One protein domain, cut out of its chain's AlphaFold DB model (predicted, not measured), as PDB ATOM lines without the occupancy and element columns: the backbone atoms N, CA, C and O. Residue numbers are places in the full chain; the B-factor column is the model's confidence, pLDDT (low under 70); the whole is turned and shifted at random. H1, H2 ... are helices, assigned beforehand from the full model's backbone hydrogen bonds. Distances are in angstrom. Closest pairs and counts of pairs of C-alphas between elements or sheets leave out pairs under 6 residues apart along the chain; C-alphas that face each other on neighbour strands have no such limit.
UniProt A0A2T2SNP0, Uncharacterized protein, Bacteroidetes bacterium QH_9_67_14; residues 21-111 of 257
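AT A GLANCE: This is residues 21 to 111 of the 257 residues of an uncharacterized protein of Bacteroidetes bacterium QH_9_67_14 (UniProt A0A2T2SNP0). The domain has little regular structure: it is largely loops, with the longest helix, H1, toward one end and the shorter H2 and H3 toward the other. The stretch from 70 to 111, with no named element, runs from H3 past H2 and back to H1's end, where both printed ends lie. The 91 printed residues include three named helices, H1, H2, H3 in chain order, 23 residues in all, and no named strand; the class is all helix. The whole is compact, with a radius of gyration of the C-alphas of 13.4 A, yet elongated, spanning 41 by 26 by 25 A.

IN THESE COORDINATES: H1, residues 28 to 37, is 14.3 A long and begins at C-alpha 28 (89.560, 214.755, 125.635). H2, residues 47 to 53, measures 10.1 A. H3, residues 64 to 69, measures 6.6 A and ends at C-alpha 69 (95.456, 205.602, 115.480).

HOW THE PARTS SIT: H1 is apart from H2 and H3. H2 and H3 only just touch, with 3 pairs of C-alphas within 8 A; the closest, Met 53 and Leu 65, are 6.3 A apart. They run opposite ways at a steep tilt of 57 degrees. In H1, H2 and H3 every O i to N i+4 pair is within hydrogen-bond range.

THE WHOLE: The farthest C-alphas, Asp 22 and Asp 59, are 41.7 A apart. The printed part has no cut, and both links between helices are short. Residues 72 to 82 have pLDDT under 70.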
ATOM      1  N   ALA A  21      88.542 223.510 117.427       84.31
ATOM      2  CA  ALA A  21      89.427 224.462 116.752       84.31
ATOM      3  C   ALA A  21      89.704 225.732 117.583       84.31
ATOM      4  O   ALA A  21      90.778 226.315 117.459       84.31
ATOM      5  N   ASP A  22      88.753 226.133 118.435       84.62
ATOM      6  CA  ASP A  22      88.845 227.313 119.309       84.62
ATOM      7  C   ASP A  22      89.126 226.966 120.793       84.62
ATOM      8  O   ASP A  22      89.208 227.869 121.626       84.62
ATOM      9  N   ASP A  23      89.240 225.678 121.142       85.19
ATOM     10  CA  ASP A  23      89.386 225.162 122.517       85.19
ATOM     11  C   ASP A  23      90.231 223.859 122.512       85.19
ATOM     12  O   ASP A  23      89.852 222.848 123.110       85.19
ATOM     13  N   ASP A  24      91.372 223.862 121.820       75.88
ATOM     14  CA  ASP A  24      92.298 222.720 121.666       75.88
ATOM     15  C   ASP A  24      92.662 222.038 123.003       75.88
ATOM     16  O   ASP A  24      92.609 220.813 123.136       75.88
ATOM     17  N   ASP A  25      92.884 222.834 124.050       80.31
ATOM     18  CA  ASP A  25      93.145 222.395 125.424       80.31
ATOM     19  C   ASP A  25      92.031 221.524 126.044       80.31
ATOM     20  O   ASP A  25      92.220 220.920 127.112       80.31
ATOM     21  N   ARG A  26      90.846 221.475 125.429       86.69
ATOM     22  CA  ARG A  26      89.682 220.724 125.920       86.69
ATOM     23  C   ARG A  26      89.408 219.441 125.156       86.69
ATOM     24  O   ARG A  26      88.491 218.724 125.561       86.69
ATOM     25  N   ASN A  27      90.177 219.129 124.116       92.12
ATOM     26  CA  ASN A  27      90.012 217.871 123.404       92.12
ATOM     27  C   ASN A  27      90.341 216.690 124.343       92.12
ATOM     28  O   ASN A  27      91.476 216.575 124.821       92.12
ATOM     29  N   PRO A  28      89.369 215.807 124.644       93.19
ATOM     30  CA  PRO A  28      89.560 214.755 125.635       93.19
ATOM     31  C   PRO A  28      90.579 213.701 125.187       93.19
ATOM     32  O   PRO A  28      91.344 213.222 126.019       93.19
ATOM     33  N   TRP A  29      90.631 213.360 123.898       93.88
ATOM     34  CA  TRP A  29      91.557 212.346 123.391       93.88
ATOM     35  C   TRP A  29      92.971 212.891 123.239       93.88
ATOM     36  O   TRP A  29      93.923 212.206 123.607       93.88
ATOM     37  N   HIS A  30      93.111 214.155 122.831       94.38
ATOM     38  CA  HIS A  30      94.406 214.829 122.889       94.38
ATOM     39  C   HIS A  30      94.927 214.914 124.335       94.38
ATOM     40  O   HIS A  30      96.102 214.668 124.595       94.38
ATOM     41  N   ARG A  31      94.048 215.178 125.317       93.69
ATOM     42  CA  ARG A  31      94.431 215.153 126.737       93.69
ATOM     43  C   ARG A  31      94.894 213.767 127.189       93.69
ATOM     44  O   ARG A  31      95.886 213.693 127.901       93.69
ATOM     45  N   VAL A  32      94.217 212.696 126.766       94.12
ATOM     46  CA  VAL A  32      94.636 211.312 127.053       94.12
ATOM     47  C   VAL A  32      96.024 211.020 126.477       94.12
ATOM     48  O   VAL A  32      96.844 210.423 127.170       94.12
ATOM     49  N   TYR A  33      96.311 211.478 125.256       93.75
ATOM     50  CA  TYR A  33      97.653 211.398 124.675       93.75
ATOM     51  C   TYR A  33      98.692 212.159 125.519       93.75
ATOM     52  O   TYR A  33      99.710 211.592 125.903       93.75
ATOM     53  N   LEU A  34      98.423 213.415 125.894       94.19
ATOM     54  CA  LEU A  34      99.346 214.201 126.725       94.19
ATOM     55  C   LEU A  34      99.587 213.574 128.106       94.19
ATOM     56  O   LEU A  34     100.700 213.634 128.628       94.19
ATOM     57  N   ASP A  35      98.552 212.990 128.708       94.25
ATOM     58  CA  ASP A  35      98.659 212.256 129.968       94.25
ATOM     59  C   ASP A  35      99.572 211.031 129.800       94.25
ATOM     60  O   ASP A  35     100.445 210.802 130.641       94.25
ATOM     61  N   GLN A  36      99.435 210.298 128.689       91.75
ATOM     62  CA  GLN A  36     100.293 209.168 128.338       91.75
ATOM     63  C   GLN A  36     101.764 209.600 128.187       91.75
ATOM     64  O   GLN A  36     102.628 209.024 128.854       91.75
ATOM     65  N   GLU A  37     102.037 210.671 127.434       90.12
ATOM     66  CA  GLU A  37     103.378 211.270 127.287       90.12
ATOM     67  C   GLU A  37     103.941 211.790 128.622       90.12
ATOM     68  O   GLU A  37     105.147 211.762 128.882       90.12
ATOM     69  N   GLY A  38     103.057 212.242 129.512       91.00
ATOM     70  CA  GLY A  38     103.377 212.691 130.865       91.00
ATOM     71  C   GLY A  38     103.598 211.563 131.881       91.00
ATOM     72  O   GLY A  38     103.893 211.850 133.045       91.00
ATOM     73  N   GLY A  39     103.458 210.293 131.484       89.69
ATOM     74  CA  GLY A  39     103.618 209.126 132.358       89.69
ATOM     75  C   GLY A  39     102.368 208.740 133.161       89.69
ATOM     76  O   GLY A  39     102.442 207.877 134.040       89.69
ATOM     77  N   ILE A  40     101.213 209.347 132.879       91.56
ATOM     78  CA  ILE A  40      99.898 208.929 133.380       91.56
ATOM     79  C   ILE A  40      99.330 207.916 132.378       91.56
ATOM     80  O   ILE A  40      98.521 208.225 131.507       91.56
ATOM     81  N   LEU A  41      99.805 206.678 132.499       86.06
ATOM     82  CA  LEU A  41      99.630 205.630 131.490       86.06
ATOM     83  C   LEU A  41      98.231 204.980 131.546       86.06
ATOM     84  O   LEU A  41      98.062 203.892 132.101       86.06
ATOM     85  N   GLY A  42      97.220 205.666 131.008       80.25
ATOM     86  CA  GLY A  42      95.822 205.210 130.971       80.25
ATOM     87  C   GLY A  42      95.208 205.069 129.573       80.25
ATOM     88  O   GLY A  42      94.122 204.506 129.460       80.25
ATOM     89  N   GLY A  43      95.879 205.560 128.526       87.81
ATOM     90  CA  GLY A  43      95.363 205.662 127.154       87.81
ATOM     91  C   GLY A  43      95.797 204.537 126.212       87.81
ATOM     92  O   GLY A  43      95.940 204.767 125.015       87.81
ATOM     93  N   ILE A  44      96.066 203.346 126.744       91.31
ATOM     94  CA  ILE A  44      96.632 202.220 125.989       91.31
ATOM     95  C   ILE A  44      95.549 201.529 125.146       91.31
ATOM     96  O   ILE A  44      94.442 201.283 125.632       91.31
ATOM     97  N   LEU A  45      95.875 201.174 123.899       93.81
ATOM     98  CA  LEU A  45      94.982 200.417 123.020       93.81
ATOM     99  C   LEU A  45      94.740 199.005 123.566       93.81
ATOM    100  O   LEU A  45      95.646 198.335 124.070       93.81
ATOM    101  N   SER A  46      93.505 198.528 123.438       94.06
ATOM    102  CA  SER A  46      93.162 197.170 123.855       94.06
ATOM    103  C   SER A  46      93.773 196.131 122.911       94.06
ATOM    104  O   SER A  46      93.863 196.346 121.702       94.06
ATOM    105  N   GLU A  47      94.156 194.975 123.459       94.12
ATOM    106  CA  GLU A  47      94.617 193.819 122.671       94.12
ATOM    107  C   GLU A  47      93.593 193.416 121.604       94.12
ATOM    108  O   GLU A  47      93.983 193.116 120.483       94.12
ATOM    109  N   GLN A  48      92.296 193.469 121.929       95.31
ATOM    110  CA  GLN A  48      91.226 193.144 120.988       95.31
ATOM    111  C   GLN A  48      91.270 194.039 119.746       95.31
ATOM    112  O   GLN A  48      91.316 193.525 118.635       95.31
ATOM    113  N   LEU A  49      91.283 195.366 119.928       96.50
ATOM    114  CA  LEU A  49      91.275 196.309 118.807       96.50
ATOM    115  C   LEU A  49      92.516 196.130 117.927       96.50
ATOM    116  O   LEU A  49      92.407 196.119 116.707       96.50
ATOM    117  N   VAL A  50      93.688 195.967 118.548       95.44
ATOM    118  CA  VAL A  50      94.936 195.770 117.803       95.44
ATOM    119  C   VAL A  50      94.880 194.473 116.997       95.44
ATOM    120  O   VAL A  50      95.111 194.511 115.796       95.44
ATOM    121  N   LYS A  51      94.464 193.357 117.606       95.38
ATOM    122  CA  LYS A  51      94.345 192.057 116.930       95.38
ATOM    123  C   LYS A  51      93.307 192.023 115.797       95.38
ATOM    124  O   LYS A  51      93.427 191.224 114.866       95.38
ATOM    125  N   GLU A  52      92.269 192.858 115.873       96.69
ATOM    126  CA  GLU A  52      91.270 193.026 114.805       96.69
ATOM    127  C   GLU A  52      91.834 193.735 113.562       96.69
ATOM    128  O   GLU A  52      91.224 193.665 112.493       96.69
ATOM    129  N   MET A  53      92.975 194.415 113.704       96.94
ATOM    130  CA  MET A  53      93.548 195.315 112.703       96.94
ATOM    131  C   MET A  53      94.967 194.925 112.265       96.94
ATOM    132  O   MET A  53      95.372 195.247 111.155       96.94
ATOM    133  N   ASP A  54      95.736 194.227 113.098       93.88
ATOM    134  CA  ASP A  54      97.150 193.911 112.861       93.88
ATOM    135  C   ASP A  54      97.385 192.634 112.031       93.88
ATOM    136  O   ASP A  54      98.522 192.179 111.935       93.88
ATOM    137  N   SER A  55      96.328 192.076 111.428       94.44
ATOM    138  CA  SER A  55      96.232 190.771 110.739       94.44
ATOM    139  C   SER A  55      96.146 189.515 111.622       94.44
ATOM    140  O   SER A  55      95.872 188.443 111.092       94.44
ATOM    141  N   THR A  56      96.266 189.600 112.951       94.88
ATOM    142  CA  THR A  56      96.249 188.415 113.835       94.88
ATOM    143  C   THR A  56      94.931 187.634 113.808       94.88
ATOM    144  O   THR A  56      94.956 186.404 113.861       94.88
ATOM    145  N   LEU A  57      93.775 188.312 113.780       96.31
ATOM    146  CA  LEU A  57      92.461 187.639 113.828       96.31
ATOM    147  C   LEU A  57      91.790 187.459 112.468       96.31
ATOM    148  O   LEU A  57      90.911 186.608 112.347       96.31
ATOM    149  N   TYR A  58      92.164 188.272 111.483       96.31
ATOM    150  CA  TYR A  58      91.467 188.355 110.197       96.31
ATOM    151  C   TYR A  58      92.394 188.192 108.996       96.31
ATOM    152  O   TYR A  58      91.940 188.424 107.887       96.31
ATOM    153  N   ASP A  59      93.668 187.840 109.195       96.19
ATOM    154  CA  ASP A  59      94.666 187.586 108.141       96.19
ATOM    155  C   ASP A  59      94.896 188.752 107.146       96.19
ATOM    156  O   ASP A  59      95.642 188.618 106.179       96.19
ATOM    157  N   VAL A  60      94.341 189.937 107.425       96.12
ATOM    158  CA  VAL A  60      94.498 191.171 106.647       96.12
ATOM    159  C   VAL A  60      94.898 192.329 107.559       96.12
ATOM    160  O   VAL A  60      94.321 192.523 108.631       96.12
ATOM    161  N   PHE A  61      95.899 193.104 107.141       95.81
ATOM    162  CA  PHE A  61      96.314 194.306 107.861       95.81
ATOM    163  C   PHE A  61      95.393 195.483 107.529       95.81
ATOM    164  O   PHE A  61      95.210 195.830 106.362       95.81
ATOM    165  N   ASP A  62      94.853 196.127 108.556       97.56
ATOM    166  CA  ASP A  62      93.980 197.285 108.442       97.56
ATOM    167  C   ASP A  62      94.787 198.594 108.514       97.56
ATOM    168  O   ASP A  62      95.308 198.956 109.576       97.56
ATOM    169  N   PRO A  63      94.862 199.367 107.415       96.31
ATOM    170  CA  PRO A  63      95.698 200.560 107.348       96.31
ATOM    171  C   PRO A  63      95.260 201.678 108.298       96.31
ATOM    172  O   PRO A  63      96.037 202.604 108.525       96.31
ATOM    173  N   ARG A  64      94.051 201.621 108.878       97.12
ATOM    174  CA  ARG A  64      93.608 202.607 109.876       97.12
ATOM    175  C   ARG A  64      94.445 202.554 111.150       97.12
ATOM    176  O   ARG A  64      94.587 203.590 111.795       97.12
ATOM    177  N   LEU A  65      95.006 201.392 111.506       94.69
ATOM    178  CA  LEU A  65      95.809 201.247 112.723       94.69
ATOM    179  C   LEU A  65      97.024 202.178 112.677       94.69
ATOM    180  O   LEU A  65      97.253 202.937 113.613       94.69
ATOM    181  N   GLU A  66      97.715 202.178 111.540       91.31
ATOM    182  CA  GLU A  66      98.892 203.009 111.280       91.31
ATOM    183  C   GLU A  66      98.526 204.449 110.906       91.31
ATOM    184  O   GLU A  66      99.089 205.410 111.419       91.31
ATOM    185  N   ALA A  67      97.573 204.623 109.983       90.25
ATOM    186  CA  ALA A  67      97.314 205.929 109.384       90.25
ATOM    187  C   ALA A  67      96.540 206.877 110.310       90.25
ATOM    188  O   ALA A  67      96.640 208.093 110.156       90.25
ATOM    189  N   ALA A  68      95.742 206.337 111.236       89.75
ATOM    190  CA  ALA A  68      94.786 207.124 112.008       89.75
ATOM    191  C   ALA A  68      94.917 206.994 113.527       89.75
ATOM    192  O   ALA A  68      94.459 207.895 114.234       89.75
ATOM    193  N   ILE A  69      95.482 205.898 114.042       93.44
ATOM    194  CA  ILE A  69      95.456 205.602 115.480       93.44
ATOM    195  C   ILE A  69      96.836 205.795 116.109       93.44
ATOM    196  O   ILE A  69      96.986 206.659 116.972       93.44
ATOM    197  N   THR A  70      97.816 204.992 115.703       89.81
ATOM    198  CA  THR A  70      99.126 204.904 116.356       89.81
ATOM    199  C   THR A  70     100.231 204.791 115.318       89.81
ATOM    200  O   THR A  70     100.061 204.141 114.291       89.81
ATOM    201  N   ASP A  71     101.392 205.358 115.633       75.88
ATOM    202  CA  ASP A  71     102.642 204.955 115.003       75.88
ATOM    203  C   ASP A  71     103.145 203.692 115.709       75.88
ATOM    204  O   ASP A  71     102.833 203.366 116.858       75.88
ATOM    205  N   SER A  72     103.906 202.950 114.956       67.62
ATOM    206  CA  SER A  72     104.361 201.611 115.169       67.62
ATOM    207  C   SER A  72     105.887 201.599 115.383       67.62
ATOM    208  O   SER A  72     106.471 200.576 115.713       67.62
ATOM    209  N   ALA A  73     106.539 202.760 115.258       55.97
ATOM    210  CA  ALA A  73     107.954 202.994 115.532       55.97
ATOM    211  C   ALA A  73     108.366 202.858 117.020       55.97
ATOM    212  O   ALA A  73     109.556 202.880 117.329       55.97
ATOM    213  N   ASN A  74     107.418 202.681 117.950       52.41
ATOM    214  CA  ASN A  74     107.672 202.482 119.388       52.41
ATOM    215  C   ASN A  74     107.948 201.009 119.758       52.41
ATOM    216  O   ASN A  74     107.384 200.462 120.708       52.41
ATOM    217  N   ILE A  75     108.815 200.340 118.994       50.66
ATOM    218  CA  ILE A  75     109.195 198.942 119.223       50.66
ATOM    219  C   ILE A  75     110.682 198.807 118.889       50.66
ATOM    220  O   ILE A  75     111.092 199.056 117.758       50.66
ATOM    221  N   ASP A  76     111.514 198.429 119.860       40.78
ATOM    222  CA  ASP A  76     112.940 198.167 119.625       40.78
ATOM    223  C   ASP A  76     113.101 196.928 118.707       40.78
ATOM    224  O   ASP A  76     113.131 195.788 119.174       40.78
ATOM    225  N   GLY A  77     113.198 197.133 117.386       43.38
ATOM    226  CA  GLY A  77     113.389 196.075 116.382       43.38
ATOM    227  C   GLY A  77     113.359 196.604 114.939       43.38
ATOM    228  O   GLY A  77     112.698 197.592 114.657       43.38
ATOM    229  N   THR A  78     114.119 195.992 114.020       40.72
ATOM    230  CA  THR A  78     114.390 196.534 112.664       40.72
ATOM    231  C   THR A  78     113.529 195.970 111.528       40.72
ATOM    232  O   THR A  78     113.935 196.077 110.376       40.72
ATOM    233  N   ASP A  79     112.362 195.400 111.814       47.66
ATOM    234  CA  ASP A  79     111.363 195.063 110.796       47.66
ATOM    235  C   ASP A  79     110.036 195.717 111.228       47.66
ATOM    236  O   ASP A  79     109.588 195.498 112.352       47.66
ATOM    237  N   GLU A  80     109.470 196.580 110.377       51.56
ATOM    238  CA  GLU A  80     108.158 197.245 110.515       51.56
ATOM    239  C   GLU A  80     107.091 196.309 111.142       51.56
ATOM    240  O   GLU A  80     107.083 195.105 110.899       51.56
ATOM    241  N   PRO A  81     106.091 196.811 111.862       54.50
ATOM    242  CA  PRO A  81     106.166 197.149 113.265       54.50
ATOM    243  C   PRO A  81     105.193 196.274 114.081       54.50
ATOM    244  O   PRO A  81     103.990 196.248 113.843       54.50
ATOM    245  N   GLY A  82     105.702 195.543 115.069       69.31
ATOM    246  CA  GLY A  82     104.893 194.834 116.072       69.31
ATOM    247  C   GLY A  82     103.932 195.728 116.877       69.31
ATOM    248  O   GLY A  82     104.263 196.194 117.967       69.31
ATOM    249  N   TYR A  83     102.717 195.920 116.369       87.81
ATOM    250  CA  TYR A  83     101.617 196.488 117.140       87.81
ATOM    251  C   TYR A  83     101.313 195.612 118.364       87.81
ATOM    252  O   TYR A  83     101.262 194.386 118.289       87.81
ATOM    253  N   ALA A  84     101.107 196.248 119.509       88.56
ATOM    254  CA  ALA A  84     100.861 195.613 120.787       88.56
ATOM    255  C   ALA A  84      99.710 196.322 121.502       88.56
ATOM    256  O   ALA A  84      99.867 197.382 122.108       88.56
ATOM    257  N   GLY A  85      98.531 195.715 121.462       90.94
ATOM    258  CA  GLY A  85      97.463 196.070 122.386       90.94
ATOM    259  C   GLY A  85      97.639 195.329 123.708       90.94
ATOM    260  O   GLY A  85      98.269 194.273 123.776       90.94
ATOM    261  N   VAL A  86      97.061 195.859 124.781       92.06
ATOM    262  CA  VAL A  86      97.150 195.246 126.111       92.06
ATOM    263  C   VAL A  86      95.818 194.617 126.500       92.06
ATOM    264  O   VAL A  86      94.756 195.232 126.368       92.06
ATOM    265  N   ARG A  87      95.852 193.379 127.012       92.75
ATOM    266  CA  ARG A  87      94.654 192.736 127.558       92.75
ATOM    267  C   ARG A  87      94.110 193.574 128.710       92.75
ATOM    268  O   ARG A  87      94.816 193.862 129.680       92.75
ATOM    269  N   ASN A  88      92.823 193.899 128.647       91.06
ATOM    270  CA  ASN A  88      92.163 194.685 129.683       91.06
ATOM    271  C   ASN A  88      92.396 194.091 131.085       91.06
ATOM    272  O   ASN A  88      92.309 192.881 131.303       91.06
ATOM    273  N   GLY A  89      92.703 194.952 132.055       89.81
ATOM    274  CA  GLY A  89      92.944 194.557 133.446       89.81
ATOM    275  C   GLY A  89      94.291 193.879 133.724       89.81
ATOM    276  O   GLY A  89      94.528 193.529 134.877       89.81
ATOM    277  N   LEU A  90      95.170 193.697 132.732       90.81
ATOM    278  CA  LEU A  90      96.516 193.142 132.939       90.81
ATOM    279  C   LEU A  90      97.507 194.178 133.505       90.81
ATOM    280  O   LEU A  90      98.475 193.810 134.167       90.81
ATOM    281  N   GLY A  91      97.223 195.469 133.304       87.50
ATOM    282  CA  GLY A  91      98.142 196.567 133.611       87.50
ATOM    283  C   GLY A  91      99.142 196.812 132.479       87.50
ATOM    284  O   GLY A  91      99.156 196.083 131.488       87.50
ATOM    285  N   ILE A  92      99.961 197.854 132.622       83.69
ATOM    286  CA  ILE A  92     100.950 198.270 131.614       83.69
ATOM    287  C   ILE A  92     101.941 197.130 131.341       83.69
ATOM    288  O   ILE A  92     102.390 196.465 132.275       83.69
ATOM    289  N   GLN A  93     102.256 196.917 130.064       86.31
ATOM    290  CA  GLN A  93     103.245 195.947 129.591       86.31
ATOM    291  C   GLN A  93     104.505 196.667 129.091       86.31
ATOM    292  O   GLN A  93     104.506 197.889 128.958       86.31
ATOM    293  N   ASP A  94     105.565 195.911 128.800       82.56
ATOM    294  CA  ASP A  94     106.818 196.465 128.266       82.56
ATOM    295  C   ASP A  94     106.645 197.051 126.851       82.56
ATOM    296  O   ASP A  94     107.326 198.010 126.495       82.56
ATOM    297  N   THR A  95     105.706 196.509 126.069       84.00
ATOM    298  CA  THR A  95     105.330 197.001 124.735       84.00
ATOM    299  C   THR A  95     103.836 197.289 124.711       84.00
ATOM    300  O   THR A  95     103.037 196.449 125.135       84.00
ATOM    301  N   TYR A  96     103.457 198.468 124.226       87.38
ATOM    302  CA  TYR A  96     102.062 198.855 124.055       87.38
ATOM    303  C   TYR A  96     101.922 199.991 123.034       87.38
ATOM    304  O   TYR A  96     102.797 200.848 122.926       87.38
ATOM    305  N   ASN A  97     100.786 200.040 122.346       90.56
ATOM    306  CA  ASN A  97     100.375 201.175 121.524       90.56
ATOM    307  C   ASN A  97      99.311 202.015 122.228       90.56
ATOM    308  O   ASN A  97      98.587 201.548 123.110       90.56
ATOM    309  N   HIS A  98      99.206 203.268 121.816       92.31
ATOM    310  CA  HIS A  98      98.243 204.246 122.306       92.31
ATOM    311  C   HIS A  98      97.897 205.201 121.161       92.31
ATOM    312  O   HIS A  98      98.508 205.144 120.099       92.31
ATOM    313  N   ILE A  99      96.882 206.040 121.341       93.88
ATOM    314  CA  ILE A  99      96.570 207.074 120.348       93.88
ATOM    315  C   ILE A  99      97.688 208.122 120.304       93.88
ATOM    316  O   ILE A  99      98.127 208.581 121.354       93.88
ATOM    317  N   GLU A 100      98.107 208.519 119.105       91.38
ATOM    318  CA  GLU A 100      99.212 209.464 118.884       91.38
ATOM    319  C   GLU A 100      98.697 210.823 118.389       91.38
ATOM    320  O   GLU A 100      97.751 210.880 117.600       91.38
ATOM    321  N   ALA A 101      99.340 211.931 118.775       92.06
ATOM    322  CA  ALA A 101      98.930 213.269 118.320       92.06
ATOM    323  C   ALA A 101      99.092 213.503 116.809       92.06
ATOM    324  O   ALA A 101      98.424 214.369 116.247       92.06
ATOM    325  N   SER A 102      99.967 212.746 116.141       89.69
ATOM    326  CA  SER A 102     100.057 212.728 114.677       89.69
ATOM    327  C   SER A 102      98.925 211.935 114.017       89.69
ATOM    328  O   SER A 102      98.721 212.065 112.812       89.69
ATOM    329  N   GLY A 103      98.210 211.114 114.789       91.06
ATOM    330  CA  GLY A 103      97.040 210.364 114.356       91.06
ATOM    331  C   GLY A 103      95.768 211.209 114.366       91.06
ATOM    332  O   GLY A 103      95.674 212.266 114.993       91.06
ATOM    333  N   TYR A 104      94.744 210.706 113.683       93.56
ATOM    334  CA  TYR A 104      93.471 211.394 113.496       93.56
ATOM    335  C   TYR A 104      92.759 211.707 114.820       93.56
ATOM    336  O   TYR A 104      92.214 212.794 114.979       93.56
ATOM    337  N   TYR A 105      92.750 210.766 115.769       93.69
ATOM    338  CA  TYR A 105      91.914 210.865 116.974       93.69
ATOM    339  C   TYR A 105      92.504 211.728 118.093       93.69
ATOM    340  O   TYR A 105      91.746 212.271 118.895       93.69
ATOM    341  N   ALA A 106      93.831 211.828 118.170       93.25
ATOM    342  CA  ALA A 106      94.529 212.560 119.223       93.25
ATOM    343  C   ALA A 106      95.212 213.839 118.721       93.25
ATOM    344  O   ALA A 106      95.886 214.501 119.510       93.25
ATOM    345  N   ALA A 107      95.020 214.236 117.458       92.62
ATOM    346  CA  ALA A 107      95.379 215.578 117.014       92.62
ATOM    347  C   ALA A 107      94.683 216.641 117.887       92.62
ATOM    348  O   ALA A 107      93.538 216.461 118.305       92.62
ATOM    349  N   GLU A 108      95.364 217.759 118.151       92.31
ATOM    350  CA  GLU A 108      94.891 218.827 119.053       92.31
ATOM    351  C   GLU A 108      93.442 219.250 118.760       92.31
ATOM    352  O   GLU A 108      92.594 219.307 119.650       92.31
ATOM    353  N   ASN A 109      93.123 219.446 117.483       92.06
ATOM    354  CA  ASN A 109      91.810 219.872 117.009       92.06
ATOM    355  C   ASN A 109      90.949 218.727 116.440       92.06
ATOM    356  O   ASN A 109      89.982 219.004 115.725       92.06
ATOM    357  N   ALA A 110      91.289 217.465 116.733       92.31
ATOM    358  CA  ALA A 110      90.530 216.309 116.267       92.31
ATOM    359  C   ALA A 110      89.045 216.423 116.664       92.31
ATOM    360  O   ALA A 110      88.736 216.736 117.820       92.31
ATOM    361  N   PRO A 111      88.104 216.175 115.737       91.75
ATOM    362  CA  PRO A 111      86.690 216.232 116.058       91.75
ATOM    363  C   PRO A 111      86.270 215.046 116.935       91.75
ATOM    364  O   PRO A 111      86.760 213.926 116.793       91.75
TER     365      PRO A 111